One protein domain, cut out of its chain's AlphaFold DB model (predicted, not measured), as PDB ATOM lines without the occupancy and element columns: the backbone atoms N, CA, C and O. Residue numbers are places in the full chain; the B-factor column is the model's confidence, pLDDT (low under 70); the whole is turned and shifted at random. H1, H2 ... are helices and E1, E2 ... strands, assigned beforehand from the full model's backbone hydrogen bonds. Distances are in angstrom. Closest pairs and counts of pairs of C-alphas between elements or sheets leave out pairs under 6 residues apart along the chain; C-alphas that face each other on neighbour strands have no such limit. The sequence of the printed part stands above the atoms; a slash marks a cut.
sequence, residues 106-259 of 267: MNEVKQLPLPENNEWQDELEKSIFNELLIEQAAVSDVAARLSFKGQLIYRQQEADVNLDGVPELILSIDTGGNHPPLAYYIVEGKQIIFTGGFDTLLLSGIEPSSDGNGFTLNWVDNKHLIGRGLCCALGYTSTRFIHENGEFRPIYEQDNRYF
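This is residues 106 to 259 of the 267 residues of an uncharacterized protein of Candidatus Parcubacteria bacterium (UniProt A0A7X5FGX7). Two four-stranded antiparallel sheets stand partly face to face as a sandwich, with the helices outside it, on the side of the sheet E1 E2 E3 E4 away from the sheet E5 E6 E7 E8. The helical hairpin H2 and H3 packs on the first of these sheets, mostly at E1 and E2, and the short H1 lies farther out, while the loop of residues 221 to 234 between E6 and E7 lies away from the middle. The printed part has 154 residues, with three named helices followed by eight named strands along the chain. The two sheets run in the orders E1 E2 E3 E4 and E5 E6 E7 E8, and the class is mixed, helices and strands. The whole is compact, with a radius of gyration of the C-alphas of 16.2 A, and has a flat outline spanning 45 by 43 by 22 A.

E5 is residues 202 to 208, 18.4 A long, beginning at C-alpha 202 at (224.708, 177.676, 116.025). E6 is residues 215 to 220, 16.5 A, and E7 is residues 235 to 244, 28.5 A. E8, residues 247 to 259, is the longest strand at 35.1 A; it bends by 58 degrees at residue 251 and ends at C-alpha 259 at (225.947, 197.097, 115.304). In the other sheet E1 is residues 152 to 159, 20.5 A, and bends by 50 degrees at residue 155. E2 is residues 168 to 174, 19.4 A, E3 residues 183 to 188, 16.7 A, and E4 residues 191 to 196, 14.7 A. H1 is residues 119 to 123, beginning at C-alpha 119 at (229.833, 150.295, 104.987), H2 residues 130 to 139, 14.4 A, and H3 residues 141 to 147, 10.3 A.

The sheet E5 E6 E7 E8 is a meander, each strand the antiparallel neighbour of the one before, and is strongly twisted. N 204 and O 218 of E5 and E6 are 2.8 A apart, N 219 and O 237 of E6 and E7 2.8 A, and N 238 and O 254 of E7 and E8 2.8 A, each within hydrogen-bond range. The sheet E1 E2 E3 E4 is a second meander, also strongly twisted. Within hydrogen-bond range there are N 170 and O 157 of E2 and E1 at 2.8 A, N 173 and O 183 of E2 and E3 at 2.8 A, and N 186 and O 194 of E3 and E4 at 3.0 A. The two sheets form a sandwich, two sheets face to face, with their facing parts 10.7 A centre to centre and the strands of the one at 20 degrees to those of the other. The closest C-alphas of E3 and E5 are those of Ala 183 and Leu 203, 6.6 A apart. E2 and E5 are near each other, with 10 pairs of C-alphas within 10 A. Residues 110 to 111 pair with residues 191 to 192 of E4, antiparallel. H3 is on the sheet E1 E2 E3 E4 at a height over the sheet of 7.3 A, over none of its strands. H2 only grazes that sheet, with residues 132 to 137. H2 and H3 form a helical hairpin and touch, their closest C-alphas being those of Ala 137 and Ala 144, 3.7 A apart, at a shallow tilt of 23 degrees, opposite ways. H1 is apart from H2 and H3. In H1, H2 and H3 every O i to N i+4 pair is within hydrogen-bond range.

The two C-alphas farthest apart are those of Asn 117 and Phe 259, 50.5 A. The printed part has no cut. The link from E6 to E7, 14 residues, is long. The mean pLDDT of the printed part is 77.1; 59 residues are under 70, among them residues 112 to 150 and 225 to 232.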
ATOM      1  N   MET A 106     229.751 169.098 126.325       86.81
ATOM      2  CA  MET A 106     230.141 167.886 127.043       86.81
ATOM      3  C   MET A 106     231.662 167.791 127.211       86.81
ATOM      4  O   MET A 106     232.408 167.939 126.247       86.81
ATOM      5  N   ASN A 107     232.092 167.434 128.425       85.56
ATOM      6  CA  ASN A 107     233.461 166.995 128.755       85.56
ATOM      7  C   ASN A 107     233.603 165.461 128.762       85.56
ATOM      8  O   ASN A 107     234.608 164.923 129.219       85.56
ATOM      9  N   GLU A 108     232.562 164.728 128.356       84.62
ATOM     10  CA  GLU A 108     232.591 163.267 128.369       84.62
ATOM     11  C   GLU A 108     233.592 162.769 127.323       84.62
ATOM     12  O   GLU A 108     233.332 162.863 126.121       84.62
ATOM     13  N   VAL A 109     234.717 162.222 127.791       81.75
ATOM     14  CA  VAL A 109     235.768 161.683 126.925       81.75
ATOM     15  C   VAL A 109     235.223 160.494 126.135       81.75
ATOM     16  O   VAL A 109     234.979 159.414 126.680       81.75
ATOM     17  N   LYS A 110     235.039 160.692 124.830       82.00
ATOM     18  CA  LYS A 110     234.487 159.696 123.907       82.00
ATOM     19  C   LYS A 110     235.571 159.216 122.965       82.00
ATOM     20  O   LYS A 110     236.244 160.015 122.321       82.00
ATOM     21  N   GLN A 111     235.711 157.901 122.824       76.44
ATOM     22  CA  GLN A 111     236.466 157.357 121.697       76.44
ATOM     23  C   GLN A 111     235.803 157.834 120.403       76.44
ATOM     24  O   GLN A 111     234.577 157.763 120.281       76.44
ATOM     25  N   LEU A 112     236.599 158.300 119.437       69.81
ATOM     26  CA  LEU A 112     236.080 158.533 118.092       69.81
ATOM     27  C   LEU A 112     235.435 157.235 117.587       69.81
ATOM     28  O   LEU A 112     236.031 156.166 117.783       69.81
ATOM     29  N   PRO A 113     234.263 157.303 116.927       64.62
ATOM     30  CA  PRO A 113     233.614 156.112 116.401       64.62
ATOM     31  C   PRO A 113     234.610 155.308 115.559       64.62
ATOM     32  O   PRO A 113     235.398 155.854 114.779       64.62
ATOM     33  N   LEU A 114     234.634 153.996 115.776       54.00
ATOM     34  CA  LEU A 114     235.368 153.100 114.895       54.00
ATOM     35  C   LEU A 114     234.578 153.005 113.584       54.00
ATOM     36  O   LEU A 114     233.357 152.873 113.648       54.00
ATOM     37  N   PRO A 115     235.232 153.063 112.412       53.38
ATOM     38  CA  PRO A 115     234.564 152.709 111.170       53.38
ATOM     39  C   PRO A 115     234.265 151.205 111.223       53.38
ATOM     40  O   PRO A 115     235.169 150.375 111.083       53.38
ATOM     41  N   GLU A 116     233.012 150.850 111.504       46.62
ATOM     42  CA  GLU A 116     232.560 149.461 111.510       46.62
ATOM     43  C   GLU A 116     232.411 148.976 110.060       46.62
ATOM     44  O   GLU A 116     231.419 149.234 109.389       46.62
ATOM     45  N   ASN A 117     233.437 148.262 109.581       53.06
ATOM     46  CA  ASN A 117     233.547 147.717 108.221       53.06
ATOM     47  C   ASN A 117     233.522 148.781 107.105       53.06
ATOM     48  O   ASN A 117     233.563 149.980 107.355       53.06
ATOM     49  N   ASN A 118     233.521 148.342 105.843       54.72
ATOM     50  CA  ASN A 118     233.557 149.227 104.672       54.72
ATOM     51  C   ASN A 118     232.204 149.905 104.369       54.72
ATOM     52  O   ASN A 118     232.095 150.572 103.348       54.72
ATOM     53  N   GLU A 119     231.185 149.759 105.221       54.69
ATOM     54  CA  GLU A 119     229.833 150.295 104.987       54.69
ATOM     55  C   GLU A 119     229.832 151.832 104.848       54.69
ATOM     56  O   GLU A 119     229.030 152.387 104.102       54.69
ATOM     57  N   TRP A 120     230.814 152.522 105.444       54.84
ATOM     58  CA  TRP A 120     231.033 153.959 105.234       54.84
ATOM     59  C   TRP A 120     231.376 154.327 103.783       54.84
ATOM     60  O   TRP A 120     231.063 155.435 103.356       54.84
ATOM     61  N   GLN A 121     231.989 153.429 103.002       57.25
ATOM     62  CA  GLN A 121     232.267 153.676 101.580       57.25
ATOM     63  C   GLN A 121     230.980 153.680 100.751       57.25
ATOM     64  O   GLN A 121     230.923 154.404  99.764       57.25
ATOM     65  N   ASP A 122     229.960 152.932 101.191       60.31
ATOM     66  CA  ASP A 122     228.637 152.865 100.566       60.31
ATOM     67  C   ASP A 122     227.691 153.990 101.038       60.31
ATOM     68  O   ASP A 122     226.633 154.178 100.433       60.31
ATOM     69  N   GLU A 123     227.993 154.707 102.128       58.19
ATOM     70  CA  GLU A 123     227.276 155.937 102.535       58.19
ATOM     71  C   GLU A 123     227.948 157.216 102.014       58.19
ATOM     72  O   GLU A 123     227.281 158.215 101.724       58.19
ATOM     73  N   LEU A 124     229.248 157.122 101.727       59.78
ATOM     74  CA  LEU A 124     229.836 157.774 100.563       59.78
ATOM     75  C   LEU A 124     229.431 156.987  99.282       59.78
ATOM     76  O   LEU A 124     228.569 156.118  99.329       59.78
ATOM     77  N   GLU A 125     229.885 157.387  98.093       61.56
ATOM     78  CA  GLU A 125     229.243 157.104  96.782       61.56
ATOM     79  C   GLU A 125     227.752 157.536  96.648       61.56
ATOM     80  O   GLU A 125     227.356 157.990  95.572       61.56
ATOM     81  N   LYS A 126     226.946 157.572  97.719       62.03
ATOM     82  CA  LYS A 126     225.565 158.097  97.747       62.03
ATOM     83  C   LYS A 126     225.453 159.583  98.118       62.03
ATOM     84  O   LYS A 126     224.487 160.225  97.708       62.03
ATOM     85  N   SER A 127     226.395 160.143  98.881       65.75
ATOM     86  CA  SER A 127     226.332 161.545  99.320       65.75
ATOM     87  C   SER A 127     226.646 162.526  98.184       65.75
ATOM     88  O   SER A 127     227.613 162.380  97.444       65.75
ATOM     89  N   ILE A 128     225.891 163.621  98.078       64.62
ATOM     90  CA  ILE A 128     226.197 164.707  97.127       64.62
ATOM     91  C   ILE A 128     227.556 165.393  97.388       64.62
ATOM     92  O   ILE A 128     228.033 166.132  96.531       64.62
ATOM     93  N   PHE A 129     228.194 165.127  98.535       65.56
ATOM     94  CA  PHE A 129     229.506 165.655  98.925       65.56
ATOM     95  C   PHE A 129     230.640 164.612  98.893       65.56
ATOM     96  O   PHE A 129     231.700 164.865  99.463       65.56
ATOM     97  N   ASN A 130     230.453 163.451  98.247       67.62
ATOM     98  CA  ASN A 130     231.419 162.337  98.264       67.62
ATOM     99  C   ASN A 130     232.875 162.741  98.023       67.62
ATOM    100  O   ASN A 130     233.734 162.323  98.784       67.62
ATOM    101  N   GLU A 131     233.164 163.529  96.982       67.31
ATOM    102  CA  GLU A 131     234.545 163.900  96.639       67.31
ATOM    103  C   GLU A 131     235.214 164.663  97.795       67.31
ATOM    104  O   GLU A 131     236.316 164.310  98.207       67.31
ATOM    105  N   LEU A 132     234.499 165.614  98.409       67.31
ATOM    106  CA  LEU A 132     234.969 166.372  99.570       67.31
ATOM    107  C   LEU A 132     235.104 165.494 100.826       67.31
ATOM    108  O   LEU A 132     236.084 165.612 101.556       67.31
ATOM    109  N   LEU A 133     234.149 164.592 101.075       67.56
ATOM    110  CA  LEU A 133     234.197 163.664 102.212       67.56
ATOM    111  C   LEU A 133     235.343 162.640 102.070       67.56
ATOM    112  O   LEU A 133     235.998 162.335 103.066       67.56
ATOM    113  N   ILE A 134     235.624 162.160 100.850       65.75
ATOM    114  CA  ILE A 134     236.772 161.295 100.519       65.75
ATOM    115  C   ILE A 134     238.084 162.058 100.713       65.75
ATOM    116  O   ILE A 134     238.995 161.533 101.352       65.75
ATOM    117  N   GLU A 135     238.188 163.288 100.198       66.62
ATOM    118  CA  GLU A 135     239.370 164.131 100.396       66.62
ATOM    119  C   GLU A 135     239.634 164.354 101.887       66.62
ATOM    120  O   GLU A 135     240.738 164.084 102.352       66.62
ATOM    121  N   GLN A 136     238.621 164.746 102.669       68.12
ATOM    122  CA  GLN A 136     238.758 164.942 104.116       68.12
ATOM    123  C   GLN A 136     239.159 163.651 104.844       68.12
ATOM    124  O   GLN A 136     240.078 163.679 105.665       68.12
ATOM    125  N   ALA A 137     238.547 162.512 104.505       63.72
ATOM    126  CA  ALA A 137     238.908 161.210 105.064       63.72
ATOM    127  C   ALA A 137     240.350 160.781 104.729       63.72
ATOM    128  O   ALA A 137     240.974 160.058 105.506       63.72
ATOM    129  N   ALA A 138     240.910 161.244 103.607       58.94
ATOM    130  CA  ALA A 138     242.296 160.983 103.233       58.94
ATOM    131  C   ALA A 138     243.321 161.845 104.002       58.94
ATOM    132  O   ALA A 138     244.497 161.478 104.035       58.94
ATOM    133  N   VAL A 139     242.913 162.961 104.627       59.50
ATOM    134  CA  VAL A 139     243.828 163.846 105.378       59.50
ATOM    135  C   VAL A 139     244.132 163.315 106.784       59.50
ATOM    136  O   VAL A 139     245.272 163.434 107.234       59.50
ATOM    137  N   SER A 140     243.168 162.710 107.495       65.94
ATOM    138  CA  SER A 140     243.434 162.111 108.816       65.94
ATOM    139  C   SER A 140     242.467 160.989 109.223       65.94
ATOM    140  O   SER A 140     241.287 160.996 108.874       65.94
ATOM    141  N   ASP A 141     242.955 160.049 110.050       68.69
ATOM    142  CA  ASP A 141     242.149 158.984 110.690       68.69
ATOM    143  C   ASP A 141     241.000 159.576 111.532       68.69
ATOM    144  O   ASP A 141     239.939 158.973 111.639       68.69
ATOM    145  N   VAL A 142     241.182 160.777 112.093       68.25
ATOM    146  CA  VAL A 142     240.131 161.511 112.815       68.25
ATOM    147  C   VAL A 142     239.052 162.014 111.857       68.25
ATOM    148  O   VAL A 142     237.867 161.813 112.115       68.25
ATOM    149  N   ALA A 143     239.449 162.625 110.738       65.62
ATOM    150  CA  ALA A 143     238.512 163.144 109.753       65.62
ATOM    151  C   ALA A 143     237.668 162.025 109.129       65.62
ATOM    152  O   ALA A 143     236.443 162.128 109.105       65.62
ATOM    153  N   ALA A 144     238.295 160.905 108.751       64.88
ATOM    154  CA  ALA A 144     237.601 159.730 108.222       64.88
ATOM    155  C   ALA A 144     236.486 159.207 109.151       64.88
ATOM    156  O   ALA A 144     235.431 158.786 108.680       64.88
ATOM    157  N   ARG A 145     236.697 159.262 110.472       68.56
ATOM    158  CA  ARG A 145     235.736 158.787 111.487       68.56
ATOM    159  C   ARG A 145     234.542 159.709 111.681       68.56
ATOM    160  O   ARG A 145     233.481 159.239 112.079       68.56
ATOM    161  N   LEU A 146     234.710 161.006 111.440       67.25
ATOM    162  CA  LEU A 146     233.660 162.007 111.640       67.25
ATOM    163  C   LEU A 146     232.837 162.226 110.365       67.25
ATOM    164  O   LEU A 146     231.609 162.277 110.447       67.25
ATOM    165  N   SER A 147     233.483 162.197 109.192       63.94
ATOM    166  CA  SER A 147     232.824 162.197 107.875       63.94
ATOM    167  C   SER A 147     231.755 161.103 107.726       63.94
ATOM    168  O   SER A 147     230.791 161.279 106.982       63.94
ATOM    169  N   PHE A 148     231.883 159.997 108.470       55.88
ATOM    170  CA  PHE A 148     230.933 158.879 108.499       55.88
ATOM    171  C   PHE A 148     229.482 159.283 108.829       55.88
ATOM    172  O   PHE A 148     228.558 158.608 108.400       55.88
ATOM    173  N   LYS A 149     229.246 160.388 109.551       60.84
ATOM    174  CA  LYS A 149     227.883 160.829 109.917       60.84
ATOM    175  C   LYS A 149     227.248 161.827 108.941       60.84
ATOM    176  O   LYS A 149     226.320 162.538 109.318       60.84
ATOM    177  N   GLY A 150     227.782 161.956 107.723       60.12
ATOM    178  CA  GLY A 150     227.402 163.033 106.796       60.12
ATOM    179  C   GLY A 150     227.809 164.429 107.289       60.12
ATOM    180  O   GLY A 150     227.354 165.435 106.751       60.12
ATOM    181  N   GLN A 151     228.658 164.485 108.318       70.19
ATOM    182  CA  GLN A 151     229.206 165.701 108.903       70.19
ATOM    183  C   GLN A 151     230.415 166.160 108.081       70.19
ATOM    184  O   GLN A 151     231.369 165.406 107.898       70.19
ATOM    185  N   LEU A 152     230.388 167.401 107.601       73.94
ATOM    186  CA  LEU A 152     231.501 168.030 106.896       73.94
ATOM    187  C   LEU A 152     232.427 168.708 107.902       73.94
ATOM    188  O   LEU A 152     231.979 169.449 108.777       73.94
ATOM    189  N   ILE A 153     233.735 168.514 107.752       79.81
ATOM    190  CA  ILE A 153     234.713 169.268 108.535       79.81
ATOM    191  C   ILE A 153     234.974 170.579 107.798       79.81
ATOM    192  O   ILE A 153     235.657 170.610 106.776       79.81
ATOM    193  N   TYR A 154     234.407 171.669 108.306       77.81
ATOM    194  CA  TYR A 154     234.530 172.993 107.700       77.81
ATOM    195  C   TYR A 154     235.924 173.599 107.918       77.81
ATOM    196  O   TYR A 154     236.504 174.211 107.022       77.81
ATOM    197  N   ARG A 155     236.480 173.418 109.122       82.62
ATOM    198  CA  ARG A 155     237.780 173.969 109.520       82.62
ATOM    199  C   ARG A 155     238.474 173.039 110.510       82.62
ATOM    200  O   ARG A 155     237.830 172.421 111.354       82.62
ATOM    201  N   GLN A 156     239.797 172.982 110.400       87.50
ATOM    202  CA  GLN A 156     240.696 172.281 111.313       87.50
ATOM    203  C   GLN A 156     241.703 173.292 111.874       87.50
ATOM    204  O   GLN A 156     242.151 174.185 111.148       87.50
ATOM    205  N   GLN A 157     242.040 173.176 113.153       90.75
ATOM    206  CA  GLN A 157     243.078 173.963 113.819       90.75
ATOM    207  C   GLN A 157     243.757 173.090 114.876       90.75
ATOM    208  O   GLN A 157     243.076 172.352 115.574       90.75
ATOM    209  N   GLU A 158     245.072 173.211 115.031       92.31
ATOM    210  CA  GLU A 158     245.795 172.637 116.170       92.31
ATOM    211  C   GLU A 158     246.094 173.738 117.195       92.31
ATOM    212  O   GLU A 158     246.478 174.852 116.818       92.31
ATOM    213  N   ALA A 159     245.901 173.444 118.480       94.38
ATOM    214  CA  ALA A 159     246.366 174.267 119.594       94.38
ATOM    215  C   ALA A 159     246.458 173.413 120.863       94.38
ATOM    216  O   ALA A 159     245.574 172.602 121.099       94.38
ATOM    217  N   ASP A 160     247.497 173.634 121.668       95.25
ATOM    218  CA  ASP A 160     247.554 173.146 123.052       95.25
ATOM    219  C   ASP A 160     246.533 173.958 123.857       95.25
ATOM    220  O   ASP A 160     246.703 175.168 124.040       95.25
ATOM    221  N   VAL A 161     245.425 173.308 124.219       95.50
ATOM    222  CA  VAL A 161     244.336 173.890 125.014       95.50
ATOM    223  C   VAL A 161     244.245 173.279 126.413       95.50
ATOM    224  O   VAL A 161     243.459 173.767 127.227       95.50
ATOM    225  N   ASN A 162     245.024 172.244 126.732       94.44
ATOM    226  CA  ASN A 162     245.026 171.608 128.053       94.44
ATOM    227  C   ASN A 162     246.246 171.987 128.932       94.44
ATOM    228  O   ASN A 162     246.205 171.727 130.143       94.44
ATOM    229  N   LEU A 163     247.258 172.653 128.350       92.81
ATOM    230  CA  LEU A 163     248.577 173.023 128.892       92.81
ATOM    231  C   LEU A 163     249.544 171.864 129.217       92.81
ATOM    232  O   LEU A 163     250.411 172.006 130.088       92.81
ATOM    233  N   ASP A 164     249.453 170.735 128.518       93.62
ATOM    234  CA  ASP A 164     250.397 169.615 128.646       93.62
ATOM    235  C   ASP A 164     251.607 169.693 127.688       93.62
ATOM    236  O   ASP A 164     252.601 168.979 127.884       93.62
ATOM    237  N   GLY A 165     251.579 170.609 126.711       93.44
ATOM    238  CA  GLY A 165     252.614 170.791 125.692       93.44
ATOM    239  C   GLY A 165     252.388 170.020 124.384       93.44
ATOM    240  O   GLY A 165     253.266 170.053 123.513       93.44
ATOM    241  N   VAL A 166     251.257 169.329 124.225       93.69
ATOM    242  CA  VAL A 166     250.851 168.577 123.030       93.69
ATOM    243  C   VAL A 166     249.584 169.208 122.436       93.69
ATOM    244  O   VAL A 166     248.532 169.162 123.058       93.69
ATOM    245  N   PRO A 167     249.634 169.769 121.213       93.69
ATOM    246  CA  PRO A 167     248.453 170.371 120.603       93.69
ATOM    247  C   PRO A 167     247.324 169.373 120.332       93.69
ATOM    248  O   PRO A 167     247.536 168.348 119.677       93.69
ATOM    249  N   GLU A 168     246.104 169.720 120.738       93.44
ATOM    250  CA  GLU A 168     244.895 169.017 120.326       93.44
ATOM    251  C   GLU A 168     244.363 169.515 118.982       93.44
ATOM    252  O   GLU A 168     244.554 170.664 118.568       93.44
ATOM    253  N   LEU A 169     243.637 168.630 118.299       91.88
ATOM    254  CA  LEU A 169     242.978 168.927 117.036       91.88
ATOM    255  C   LEU A 169     241.562 169.451 117.294       91.88
ATOM    256  O   LEU A 169     240.677 168.724 117.744       91.88
ATOM    257  N   ILE A 170     241.342 170.715 116.956       91.56
ATOM    258  CA  ILE A 170     240.057 171.401 117.034       91.56
ATOM    259  C   ILE A 170     239.371 171.340 115.671       91.56
ATOM    260  O   ILE A 170     239.929 171.753 114.649       91.56
ATOM    261  N   LEU A 171     238.135 170.848 115.659       88.31
ATOM    262  CA  LEU A 171     237.353 170.606 114.451       88.31
ATOM    263  C   LEU A 171     236.064 171.416 114.485       88.31
ATOM    264  O   LEU A 171     235.298 171.317 115.439       88.31
ATOM    265  N   SER A 172     235.821 172.193 113.430       87.06
ATOM    266  CA  SER A 172     234.529 172.842 113.167       87.06
ATOM    267  C   SER A 172     233.705 171.940 112.258       87.06
ATOM    268  O   SER A 172     234.170 171.582 111.173       87.06
ATOM    269  N   ILE A 173     232.505 171.583 112.697       82.00
ATOM    270  CA  ILE A 173     231.650 170.589 112.053       82.00
ATOM    271  C   ILE A 173     230.390 171.249 111.523       82.00
ATOM    272  O   ILE A 173     229.748 172.043 112.208       82.00
ATOM    273  N   ASP A 174     230.036 170.896 110.298       76.94
ATOM    274  CA  ASP A 174     229.001 171.560 109.528       76.94
ATOM    275  C   ASP A 174     228.188 170.559 108.683       76.94
ATOM    276  O   ASP A 174     228.626 169.434 108.432       76.94
ATOM    277  N   THR A 175     227.001 170.961 108.233       68.25
ATOM    278  CA  THR A 175     226.203 170.252 107.209       68.25
ATOM    279  C   THR A 175     226.339 170.868 105.817       68.25
ATOM    280  O   THR A 175     225.856 170.298 104.839       68.25
ATOM    281  N   GLY A 176     227.046 171.995 105.709       64.12
ATOM    282  CA  GLY A 176     227.370 172.654 104.456       64.12
ATOM    283  C   GLY A 176     226.308 173.657 104.015       64.12
ATOM    284  O   GLY A 176     225.105 173.470 104.175       64.12
ATOM    285  N   GLY A 177     226.774 174.735 103.390       63.12
ATOM    286  CA  GLY A 177     225.945 175.852 102.958       63.12
ATOM    287  C   GLY A 177     226.595 177.175 103.335       63.12
ATOM    288  O   GLY A 177     227.815 177.278 103.421       63.12
ATOM    289  N   ASN A 178     225.775 178.203 103.546       62.97
ATOM    290  CA  ASN A 178     226.214 179.480 104.105       62.97
ATOM    291  C   ASN A 178     225.602 179.638 105.502       62.97
ATOM    292  O   ASN A 178     224.638 180.384 105.675       62.97
ATOM    293  N   HIS A 179     226.101 178.873 106.471       66.12
ATOM    294  CA  HIS A 179     225.718 178.986 107.876       66.12
ATOM    295  C   HIS A 179     226.931 178.757 108.796       66.12
ATOM    296  O   HIS A 179     227.935 178.208 108.340       66.12
ATOM    297  N   PRO A 180     226.888 179.216 110.061       71.50
ATOM    298  CA  PRO A 180     227.914 178.896 111.042       71.50
ATOM    299  C   PRO A 180     228.010 177.380 111.273       71.50
ATOM    300  O   PRO A 180     226.996 176.689 111.110       71.50
ATOM    301  N   PRO A 181     229.182 176.867 111.693       77.56
ATOM    302  CA  PRO A 181     229.322 175.493 112.153       77.56
ATOM    303  C   PRO A 181     228.254 175.122 113.183       77.56
ATOM    304  O   PRO A 181     227.888 175.922 114.049       77.56
ATOM    305  N   LEU A 182     227.765 173.891 113.080       76.88
ATOM    306  CA  LEU A 182     226.809 173.339 114.031       76.88
ATOM    307  C   LEU A 182     227.533 172.990 115.330       76.88
ATOM    308  O   LEU A 182     227.177 173.500 116.386       76.88
ATOM    309  N   ALA A 183     228.599 172.194 115.222       83.56
ATOM    310  CA  ALA A 183     229.310 171.645 116.366       83.56
ATOM    311  C   ALA A 183     230.814 171.930 116.322       83.56
ATOM    312  O   ALA A 183     231.412 172.127 115.260       83.56
ATOM    313  N   TYR A 184     231.440 171.870 117.494       88.31
ATOM    314  CA  TYR A 184     232.890 171.850 117.642       88.31
ATOM    315  C   TYR A 184     233.341 170.644 118.467       88.31
ATOM    316  O   TYR A 184     232.758 170.344 119.510       88.31
ATOM    317  N   TYR A 185     234.415 169.988 118.020       89.38
ATOM    318  CA  TYR A 185     235.125 168.958 118.782       89.38
ATOM    319  C   TYR A 185     236.540 169.418 119.113       89.38
ATOM    320  O   TYR A 185     237.185 170.075 118.295       89.38
ATOM    321  N   ILE A 186     237.046 168.980 120.265       92.06
ATOM    322  CA  ILE A 186     238.477 168.989 120.580       92.06
ATOM    323  C   ILE A 186     238.912 167.538 120.736       92.06
ATOM    324  O   ILE A 186     238.284 166.774 121.476       92.06
ATOM    325  N   VAL A 187     239.942 167.152 119.986       90.81
ATOM    326  CA  VAL A 187     240.385 165.769 119.834       90.81
ATOM    327  C   VAL A 187     241.835 165.620 120.277       90.81
ATOM    328  O   VAL A 187     242.747 166.168 119.659       90.81
ATOM    329  N   GLU A 188     242.041 164.790 121.293       89.44
ATOM    330  CA  GLU A 188     243.350 164.353 121.764       89.44
ATOM    331  C   GLU A 188     243.620 162.937 121.229       89.44
ATOM    332  O   GLU A 188     243.002 161.945 121.635       89.44
ATOM    333  N   GLY A 189     244.514 162.830 120.244       85.38
ATOM    334  CA  GLY A 189     244.884 161.566 119.600       85.38
ATOM    335  C   GLY A 189     243.718 160.860 118.892       85.38
ATOM    336  O   GLY A 189     243.525 161.020 117.690       85.38
ATOM    337  N   LYS A 190     242.972 160.021 119.625       82.44
ATOM    338  CA  LYS A 190     241.788 159.281 119.131       82.44
ATOM    339  C   LYS A 190     240.523 159.506 119.968       82.44
ATOM    340  O   LYS A 190     239.531 158.798 119.783       82.44
ATOM    341  N   GLN A 191     240.561 160.462 120.889       85.50
ATOM    342  CA  GLN A 191     239.503 160.720 121.857       85.50
ATOM    343  C   GLN A 191     238.975 162.136 121.658       85.50
ATOM    344  O   GLN A 191     239.755 163.078 121.586       85.50
ATOM    345  N   ILE A 192     237.658 162.290 121.573       87.62
ATOM    346  CA  ILE A 192     237.004 163.585 121.728       87.62
ATOM    347  C   ILE A 192     237.017 163.894 123.228       87.62
ATOM    348  O   ILE A 192     236.415 163.148 123.998       87.62
ATOM    349  N   ILE A 193     237.707 164.962 123.631       91.31
ATOM    350  CA  ILE A 193     237.825 165.404 125.034       91.31
ATOM    351  C   ILE A 193     236.903 166.589 125.362       91.31
ATOM    352  O   ILE A 193     236.596 166.836 126.526       91.31
ATOM    353  N   PHE A 194     236.414 167.291 124.337       92.94
ATOM    354  CA  PHE A 194     235.373 168.311 124.459       92.94
ATOM    355  C   PHE A 194     234.447 168.287 123.245       92.94
ATOM    356  O   PHE A 194     234.866 167.995 122.122       92.94
ATOM    357  N   THR A 195     233.179 168.618 123.467       89.38
ATOM    358  CA  THR A 195     232.144 168.767 122.440       89.38
ATOM    359  C   THR A 195     231.246 169.952 122.783       89.38
ATOM    360  O   THR A 195     230.872 170.093 123.943       89.38
ATOM    361  N   GLY A 196     230.846 170.758 121.798       87.69
ATOM    362  CA  GLY A 196     229.818 171.795 121.966       87.69
ATOM    363  C   GLY A 196     228.939 171.962 120.725       87.69
ATOM    364  O   GLY A 196     229.426 171.732 119.618       87.69
ATOM    365  N   GLY A 197     227.680 172.374 120.919       76.50
ATOM    366  CA  GLY A 197     226.721 172.708 119.850       76.50
ATOM    367  C   GLY A 197     226.089 171.492 119.178       76.50
ATOM    368  O   GLY A 197     226.309 171.248 117.996       76.50
ATOM    369  N   PHE A 198     225.342 170.684 119.928       64.69
ATOM    370  CA  PHE A 198     224.728 169.464 119.398       64.69
ATOM    371  C   PHE A 198     223.237 169.587 119.103       64.69
ATOM    372  O   PHE A 198     222.785 168.997 118.121       64.69
ATOM    373  N   ASP A 199     222.487 170.346 119.905       54.25
ATOM    374  CA  ASP A 199     221.025 170.218 119.916       54.25
ATOM    375  C   ASP A 199     220.265 171.492 119.522       54.25
ATOM    376  O   ASP A 199     219.160 171.386 118.988       54.25
ATOM    377  N   THR A 200     220.790 172.699 119.793       51.72
ATOM    378  CA  THR A 200     219.948 173.920 119.695       51.72
ATOM    379  C   THR A 200     220.607 175.212 119.215       51.72
ATOM    380  O   THR A 200     219.885 176.155 118.887       51.72
ATOM    381  N   LEU A 201     221.938 175.300 119.175       58.97
ATOM    382  CA  LEU A 201     222.640 176.579 119.029       58.97
ATOM    383  C   LEU A 201     223.682 176.515 117.917       58.97
ATOM    384  O   LEU A 201     224.519 175.620 117.896       58.97
ATOM    385  N   LEU A 202     223.653 177.501 117.021       66.81
ATOM    386  CA  LEU A 202     224.708 177.676 116.025       66.81
ATOM    387  C   LEU A 202     225.971 178.182 116.732       66.81
ATOM    388  O   LEU A 202     225.887 178.992 117.657       66.81
ATOM    389  N   LEU A 203     227.152 177.757 116.287       69.94
ATOM    390  CA  LEU A 203     228.416 178.197 116.871       69.94
ATOM    391  C   LEU A 203     229.143 179.138 115.909       69.94
ATOM    392  O   LEU A 203     229.494 178.776 114.791       69.94
ATOM    393  N   SER A 204     229.367 180.378 116.347       72.88
ATOM    394  CA  SER A 204     230.001 181.436 115.549       72.88
ATOM    395  C   SER A 204     231.514 181.254 115.408       72.88
ATOM    396  O   SER A 204     232.114 181.843 114.510       72.88
ATOM    397  N   GLY A 205     232.143 180.508 116.315       84.94
ATOM    398  CA  GLY A 205     233.592 180.377 116.373       84.94
ATOM    399  C   GLY A 205     234.079 179.700 117.648       84.94
ATOM    400  O   GLY A 205     233.415 179.747 118.683       84.94
ATOM    401  N   ILE A 206     235.279 179.126 117.566       90.00
ATOM    402  CA  ILE A 206     236.099 178.739 118.715       90.00
ATOM    403  C   ILE A 206     237.466 179.412 118.577       90.00
ATOM    404  O   ILE A 206     238.037 179.465 117.480       90.00
ATOM    405  N   GLU A 207     237.990 179.911 119.687       93.06
ATOM    406  CA  GLU A 207     239.267 180.615 119.751       93.06
ATOM    407  C   GLU A 207     240.098 180.051 120.910       93.06
ATOM    408  O   GLU A 207     239.737 180.267 122.071       93.06
ATOM    409  N   PRO A 208     241.197 179.322 120.638       93.75
ATOM    410  CA  PRO A 208     242.158 178.935 121.667       93.75
ATOM    411  C   PRO A 208     242.673 180.158 122.417       93.75
ATOM    412  O   PRO A 208     242.895 181.217 121.822       93.75
ATOM    413  N   SER A 209     242.861 180.027 123.726       91.62
ATOM    414  CA  SER A 209     243.331 181.150 124.521       91.62
ATOM    415  C   SER A 209     244.786 181.482 124.210       91.62
ATOM    416  O   SER A 209     245.616 180.597 124.013       91.62
ATOM    417  N   SER A 210     245.124 182.771 124.220       86.94
ATOM    418  CA  SER A 210     246.499 183.237 124.017       86.94
ATOM    419  C   SER A 210     247.452 182.859 125.158       86.94
ATOM    420  O   SER A 210     248.665 182.957 124.983       86.94
ATOM    421  N   ASP A 211     246.918 182.424 126.305       83.25
ATOM    422  CA  ASP A 211     247.667 181.849 127.430       83.25
ATOM    423  C   ASP A 211     247.772 180.308 127.388       83.25
ATOM    424  O   ASP A 211     248.435 179.729 128.246       83.25
ATOM    425  N   GLY A 212     247.142 179.659 126.399       79.38
ATOM    426  CA  GLY A 212     247.098 178.206 126.210       79.38
ATOM    427  C   GLY A 212     246.153 177.439 127.145       79.38
ATOM    428  O   GLY A 212     245.861 176.279 126.878       79.38
ATOM    429  N   ASN A 213     245.609 178.038 128.213       92.00
ATOM    430  CA  ASN A 213     244.695 177.313 129.101       92.00
ATOM    431  C   ASN A 213     243.262 177.342 128.564       92.00
ATOM    432  O   ASN A 213     242.442 178.162 128.984       92.00
ATOM    433  N   GLY A 214     242.933 176.443 127.647       95.12
ATOM    434  CA  GLY A 214     241.595 176.281 127.096       95.12
ATOM    435  C   GLY A 214     241.277 177.277 125.983       95.12
ATOM    436  O   GLY A 214     242.145 177.721 125.233       95.12
ATOM    437  N   PHE A 215     240.002 177.629 125.856       96.12
ATOM    438  CA  PHE A 215     239.468 178.347 124.700       96.12
ATOM    439  C   PHE A 215     238.268 179.227 125.072       96.12
ATOM    440  O   PHE A 215     237.750 179.180 126.192       96.12
ATOM    441  N   THR A 216     237.824 180.033 124.115       94.62
ATOM    442  CA  THR A 216     236.526 180.712 124.113       94.62
ATOM    443  C   THR A 216     235.657 180.088 123.025       94.62
ATOM    444  O   THR A 216     236.138 179.865 121.915       94.62
ATOM    445  N   LEU A 217     234.393 179.808 123.337       91.94
ATOM    446  CA  LEU A 217     233.398 179.306 122.388       91.94
ATOM    447  C   LEU A 217     232.280 180.345 122.230       91.94
ATOM    448  O   LEU A 217     231.781 180.865 123.230       91.94
ATOM    449  N   ASN A 218     231.918 180.666 120.988       89.62
ATOM    450  CA  ASN A 218     230.978 181.736 120.656       89.62
ATOM    451  C   ASN A 218     229.621 181.157 120.226       89.62
ATOM    452  O   ASN A 218     229.483 180.628 119.123       89.62
ATOM    453  N   TRP A 219     228.614 181.280 121.088       86.19
ATOM    454  CA  TRP A 219     227.250 180.789 120.894       86.19
ATOM    455  C   TRP A 219     226.379 181.805 120.164       86.19
ATOM    456  O   TRP A 219     226.259 182.956 120.587       86.19
ATOM    457  N   VAL A 220     225.705 181.367 119.108       80.50
ATOM    458  CA  VAL A 220     224.624 182.102 118.451       80.50
ATOM    459  C   VAL A 220     223.303 181.497 118.910       80.50
ATOM    460  O   VAL A 220     222.928 180.396 118.511       80.50
ATOM    461  N   ASP A 221     222.595 182.240 119.753       73.12
ATOM    462  CA  ASP A 221     221.291 181.855 120.277       73.12
ATOM    463  C   ASP A 221     220.122 182.509 119.520       73.12
ATOM    464  O   ASP A 221     220.287 183.352 118.632       73.12
ATOM    465  N   ASN A 222     218.904 182.149 119.923       69.88
ATOM    466  CA  ASN A 222     217.684 182.662 119.309       69.88
ATOM    467  C   ASN A 222     217.500 184.186 119.476       69.88
ATOM    468  O   ASN A 222     216.912 184.804 118.587       69.88
ATOM    469  N   LYS A 223     218.031 184.831 120.535       71.44
ATOM    470  CA  LYS A 223     217.967 186.306 120.668       71.44
ATOM    471  C   LYS A 223     218.919 187.015 119.690       71.44
ATOM    472  O   LYS A 223     218.699 188.187 119.387       71.44
ATOM    473  N   HIS A 224     219.926 186.319 119.155       71.19
ATOM    474  CA  HIS A 224     220.819 186.816 118.101       71.19
ATOM    475  C   HIS A 224     220.358 186.477 116.664       71.19
ATOM    476  O   HIS A 224     220.867 187.073 115.707       71.19
ATOM    477  N   LEU A 225     219.385 185.571 116.486       69.19
ATOM    478  CA  LEU A 225     218.890 185.074 115.189       69.19
ATOM    479  C   LEU A 225     217.628 185.805 114.683       69.19
ATOM    480  O   LEU A 225     216.573 185.208 114.459       69.19
ATOM    481  N   ILE A 226     217.724 187.114 114.428       55.94
ATOM    482  CA  ILE A 226     216.577 187.892 113.922       55.94
ATOM    483  C   ILE A 226     216.406 187.738 112.399       55.94
ATOM    484  O   ILE A 226     217.019 188.447 111.602       55.94
ATOM    485  N   GLY A 227     215.501 186.839 111.995       50.44
ATOM    486  CA  GLY A 227     214.677 186.958 110.778       50.44
ATOM    487  C   GLY A 227     215.368 186.989 109.403       50.44
ATOM    488  O   GLY A 227     214.702 187.291 108.414       50.44
ATOM    489  N   ARG A 228     216.675 186.710 109.305       44.50
ATOM    490  CA  ARG A 228     217.474 186.878 108.066       44.50
ATOM    491  C   ARG A 228     218.027 185.588 107.452       44.50
ATOM    492  O   ARG A 228     218.771 185.653 106.478       44.50
ATOM    493  N   GLY A 229     217.628 184.430 107.972       50.19
ATOM    494  CA  GLY A 229     218.232 183.148 107.613       50.19
ATOM    495  C   GLY A 229     219.575 182.927 108.315       50.19
ATOM    496  O   GLY A 229     220.109 183.819 108.971       50.19
ATOM    497  N   LEU A 230     220.095 181.707 108.194       51.16
ATOM    498  CA  LEU A 230     221.118 181.150 109.089       51.16
ATOM    499  C   LEU A 230     222.504 181.825 109.012       51.16
ATOM    500  O   LEU A 230     223.338 181.560 109.866       51.16
ATOM    501  N   CYS A 231     222.780 182.673 108.015       57.88
ATOM    502  CA  CYS A 231     224.148 183.098 107.685       57.88
ATOM    503  C   CYS A 231     224.743 184.222 108.553       57.88
ATOM    504  O   CYS A 231     225.964 184.320 108.645       57.88
ATOM    505  N   CYS A 232     223.923 185.088 109.159       65.88
ATOM    506  CA  CYS A 232     224.398 186.325 109.794       65.88
ATOM    507  C   CYS A 232     223.656 186.621 111.104       65.88
ATOM    508  O   CYS A 232     222.676 187.369 111.114       65.88
ATOM    509  N   ALA A 233     224.158 186.071 112.211       72.19
ATOM    510  CA  ALA A 233     223.745 186.464 113.556       72.19
ATOM    511  C   ALA A 233     224.007 187.959 113.818       72.19
ATOM    512  O   ALA A 233     224.931 188.544 113.253       72.19
ATOM    513  N   LEU A 234     223.223 188.573 114.707       75.19
ATOM    514  CA  LEU A 234     223.421 189.964 115.154       75.19
ATOM    515  C   LEU A 234     224.388 190.098 116.343       75.19
ATOM    516  O   LEU A 234     224.649 191.198 116.828       75.19
ATOM    517  N   GLY A 235     224.916 188.977 116.814       79.94
ATOM    518  CA  GLY A 235     225.827 188.881 117.938       79.94
ATOM    519  C   GLY A 235     226.091 187.421 118.278       79.94
ATOM    520  O   GLY A 235     225.659 186.518 117.561       79.94
ATOM    521  N   TYR A 236     226.800 187.218 119.374       84.44
ATOM    522  CA  TYR A 236     227.092 185.923 119.966       84.44
ATOM    523  C   TYR A 236     227.333 186.116 121.462       84.44
ATOM    524  O   TYR A 236     227.813 187.163 121.892       84.44
ATOM    525  N   THR A 237     227.060 185.101 122.270       87.62
ATOM    526  CA  THR A 237     227.576 185.062 123.641       87.62
ATOM    527  C   THR A 237     228.860 184.242 123.649       87.62
ATOM    528  O   THR A 237     228.891 183.145 123.112       87.62
ATOM    529  N   SER A 238     229.938 184.763 124.222       91.00
ATOM    530  CA  SER A 238     231.202 184.038 124.385       91.00
ATOM    531  C   SER A 238     231.261 183.379 125.754       91.00
ATOM    532  O   SER A 238     231.159 184.095 126.748       91.00
ATOM    533  N   THR A 239     231.517 182.073 125.827       92.94
ATOM    534  CA  THR A 239     231.861 181.380 127.083       92.94
ATOM    535  C   THR A 239     233.339 181.008 127.079       92.94
ATOM    536  O   THR A 239     233.818 180.352 126.153       92.94
ATOM    537  N   ARG A 240     234.075 181.405 128.122       94.50
ATOM    538  CA  ARG A 240     235.483 181.023 128.321       94.50
ATOM    539  C   ARG A 240     235.560 179.719 129.106       94.50
ATOM    540  O   ARG A 240     235.069 179.664 130.233       94.50
ATOM    541  N   PHE A 241     236.225 178.718 128.540       95.56
ATOM    542  CA  PHE A 241     236.486 177.413 129.145       95.56
ATOM    543  C   PHE A 241     237.970 177.260 129.480       95.56
ATOM    544  O   PHE A 241     238.797 177.391 128.582       95.56
ATOM    545  N   ILE A 242     238.313 176.954 130.732       95.88
ATOM    546  CA  ILE A 242     239.683 176.589 131.145       95.88
ATOM    547  C   ILE A 242     239.774 175.093 131.429       95.88
ATOM    548  O   ILE A 242     238.789 174.494 131.856       95.88
ATOM    549  N   HIS A 243     240.937 174.486 131.225       95.25
ATOM    550  CA  HIS A 243     241.175 173.098 131.592       95.25
ATOM    551  C   HIS A 243     241.596 173.002 133.066       95.25
ATOM    552  O   HIS A 243     242.638 173.517 133.472       95.25
ATOM    553  N   GLU A 244     240.778 172.345 133.892       93.38
ATOM    554  CA  GLU A 244     241.063 172.131 135.313       93.38
ATOM    555  C   GLU A 244     240.584 170.752 135.777       93.38
ATOM    556  O   GLU A 244     239.407 170.415 135.675       93.38
ATOM    557  N   ASN A 245     241.483 169.987 136.405       90.88
ATOM    558  CA  ASN A 245     241.210 168.647 136.945       90.88
ATOM    559  C   ASN A 245     240.768 167.604 135.892       90.88
ATOM    560  O   ASN A 245     240.069 166.655 136.242       90.88
ATOM    561  N   GLY A 246     241.198 167.754 134.633       89.00
ATOM    562  CA  GLY A 246     240.870 166.828 133.539       89.00
ATOM    563  C   GLY A 246     239.559 167.141 132.808       89.00
ATOM    564  O   GLY A 246     239.040 166.281 132.105       89.00
ATOM    565  N   GLU A 247     238.992 168.334 133.005       93.38
ATOM    566  CA  GLU A 247     237.733 168.778 132.397       93.38
ATOM    567  C   GLU A 247     237.839 170.239 131.939       93.38
ATOM    568  O   GLU A 247     238.482 171.054 132.607       93.38
ATOM    569  N   PHE A 248     237.145 170.610 130.859       95.00
ATOM    570  CA  PHE A 248     236.993 172.014 130.475       95.00
ATOM    571  C   PHE A 248     235.834 172.663 131.237       95.00
ATOM    572  O   PHE A 248     234.676 172.255 131.140       95.00
ATOM    573  N   ARG A 249     236.133 173.694 132.025       93.69
ATOM    574  CA  ARG A 249     235.180 174.350 132.924       93.69
ATOM    575  C   ARG A 249     234.862 175.762 132.443       93.69
ATOM    576  O   ARG A 249     235.795 176.552 132.290       93.69
ATOM    577  N   PRO A 250     233.580 176.105 132.219       94.25
ATOM    578  CA  PRO A 250     233.198 177.469 131.889       94.25
ATOM    579  C   PRO A 250     233.398 178.372 133.114       94.25
ATOM    580  O   PRO A 250     232.948 178.040 134.211       94.25
ATOM    581  N   ILE A 251     234.079 179.506 132.935       93.81
ATOM    582  CA  ILE A 251     234.408 180.444 134.028       93.81
ATOM    583  C   ILE A 251     233.742 181.812 133.902       93.81
ATOM    584  O   ILE A 251     233.495 182.463 134.919       93.81
ATOM    585  N   TYR A 252     233.431 182.254 132.683       92.06
ATOM    586  CA  TYR A 252     232.599 183.431 132.454       92.06
ATOM    587  C   TYR A 252     231.892 183.382 131.100       92.06
ATOM    588  O   TYR A 252     232.356 182.722 130.167       92.06
ATOM    589  N   GLU A 253     230.816 184.160 130.998       90.81
ATOM    590  CA  GLU A 253     230.102 184.485 129.765       90.81
ATOM    591  C   GLU A 253     230.138 185.989 129.470       90.81
ATOM    592  O   GLU A 253     230.156 186.810 130.391       90.81
ATOM    593  N   GLN A 254     230.133 186.365 128.192       90.19
ATOM    594  CA  GLN A 254     230.037 187.751 127.726       90.19
ATOM    595  C   GLN A 254     229.119 187.842 126.503       90.19
ATOM    596  O   GLN A 254     229.379 187.208 125.486       90.19
ATOM    597  N   ASP A 255     228.070 188.660 126.586       86.75
ATOM    598  CA  ASP A 255     227.172 188.967 125.469       86.75
ATOM    599  C   ASP A 255     227.854 189.989 124.542       86.75
ATOM    600  O   ASP A 255     228.133 191.121 124.954       86.75
ATOM    601  N   ASN A 256     228.142 189.588 123.303       84.75
ATOM    602  CA  ASN A 256     228.779 190.400 122.268       84.75
ATOM    603  C   ASN A 256     227.774 190.683 121.148       84.75
ATOM    604  O   ASN A 256     227.099 189.784 120.648       84.75
ATOM    605  N   ARG A 257     227.663 191.942 120.724       80.00
ATOM    606  CA  ARG A 257     226.703 192.365 119.698       80.00
ATOM    607  C   ARG A 257     227.379 193.162 118.601       80.00
ATOM    608  O   ARG A 257     228.146 194.098 118.860       80.00
ATOM    609  N   TYR A 258     226.991 192.839 117.376       77.69
ATOM    610  CA  TYR A 258     227.262 193.674 116.226       77.69
ATOM    611  C   TYR A 258     226.315 194.870 116.229       77.69
ATOM    612  O   TYR A 258     225.165 194.794 116.664       77.69
ATOM    613  N   PHE A 259     226.796 195.981 115.692       74.81
ATOM    614  CA  PHE A 259     225.947 197.097 115.304       74.81
ATOM    615  C   PHE A 259     225.875 197.148 113.785       74.81
ATOM    616  O   PHE A 259     226.839 196.816 113.087       74.81
TER     617      PHE A 259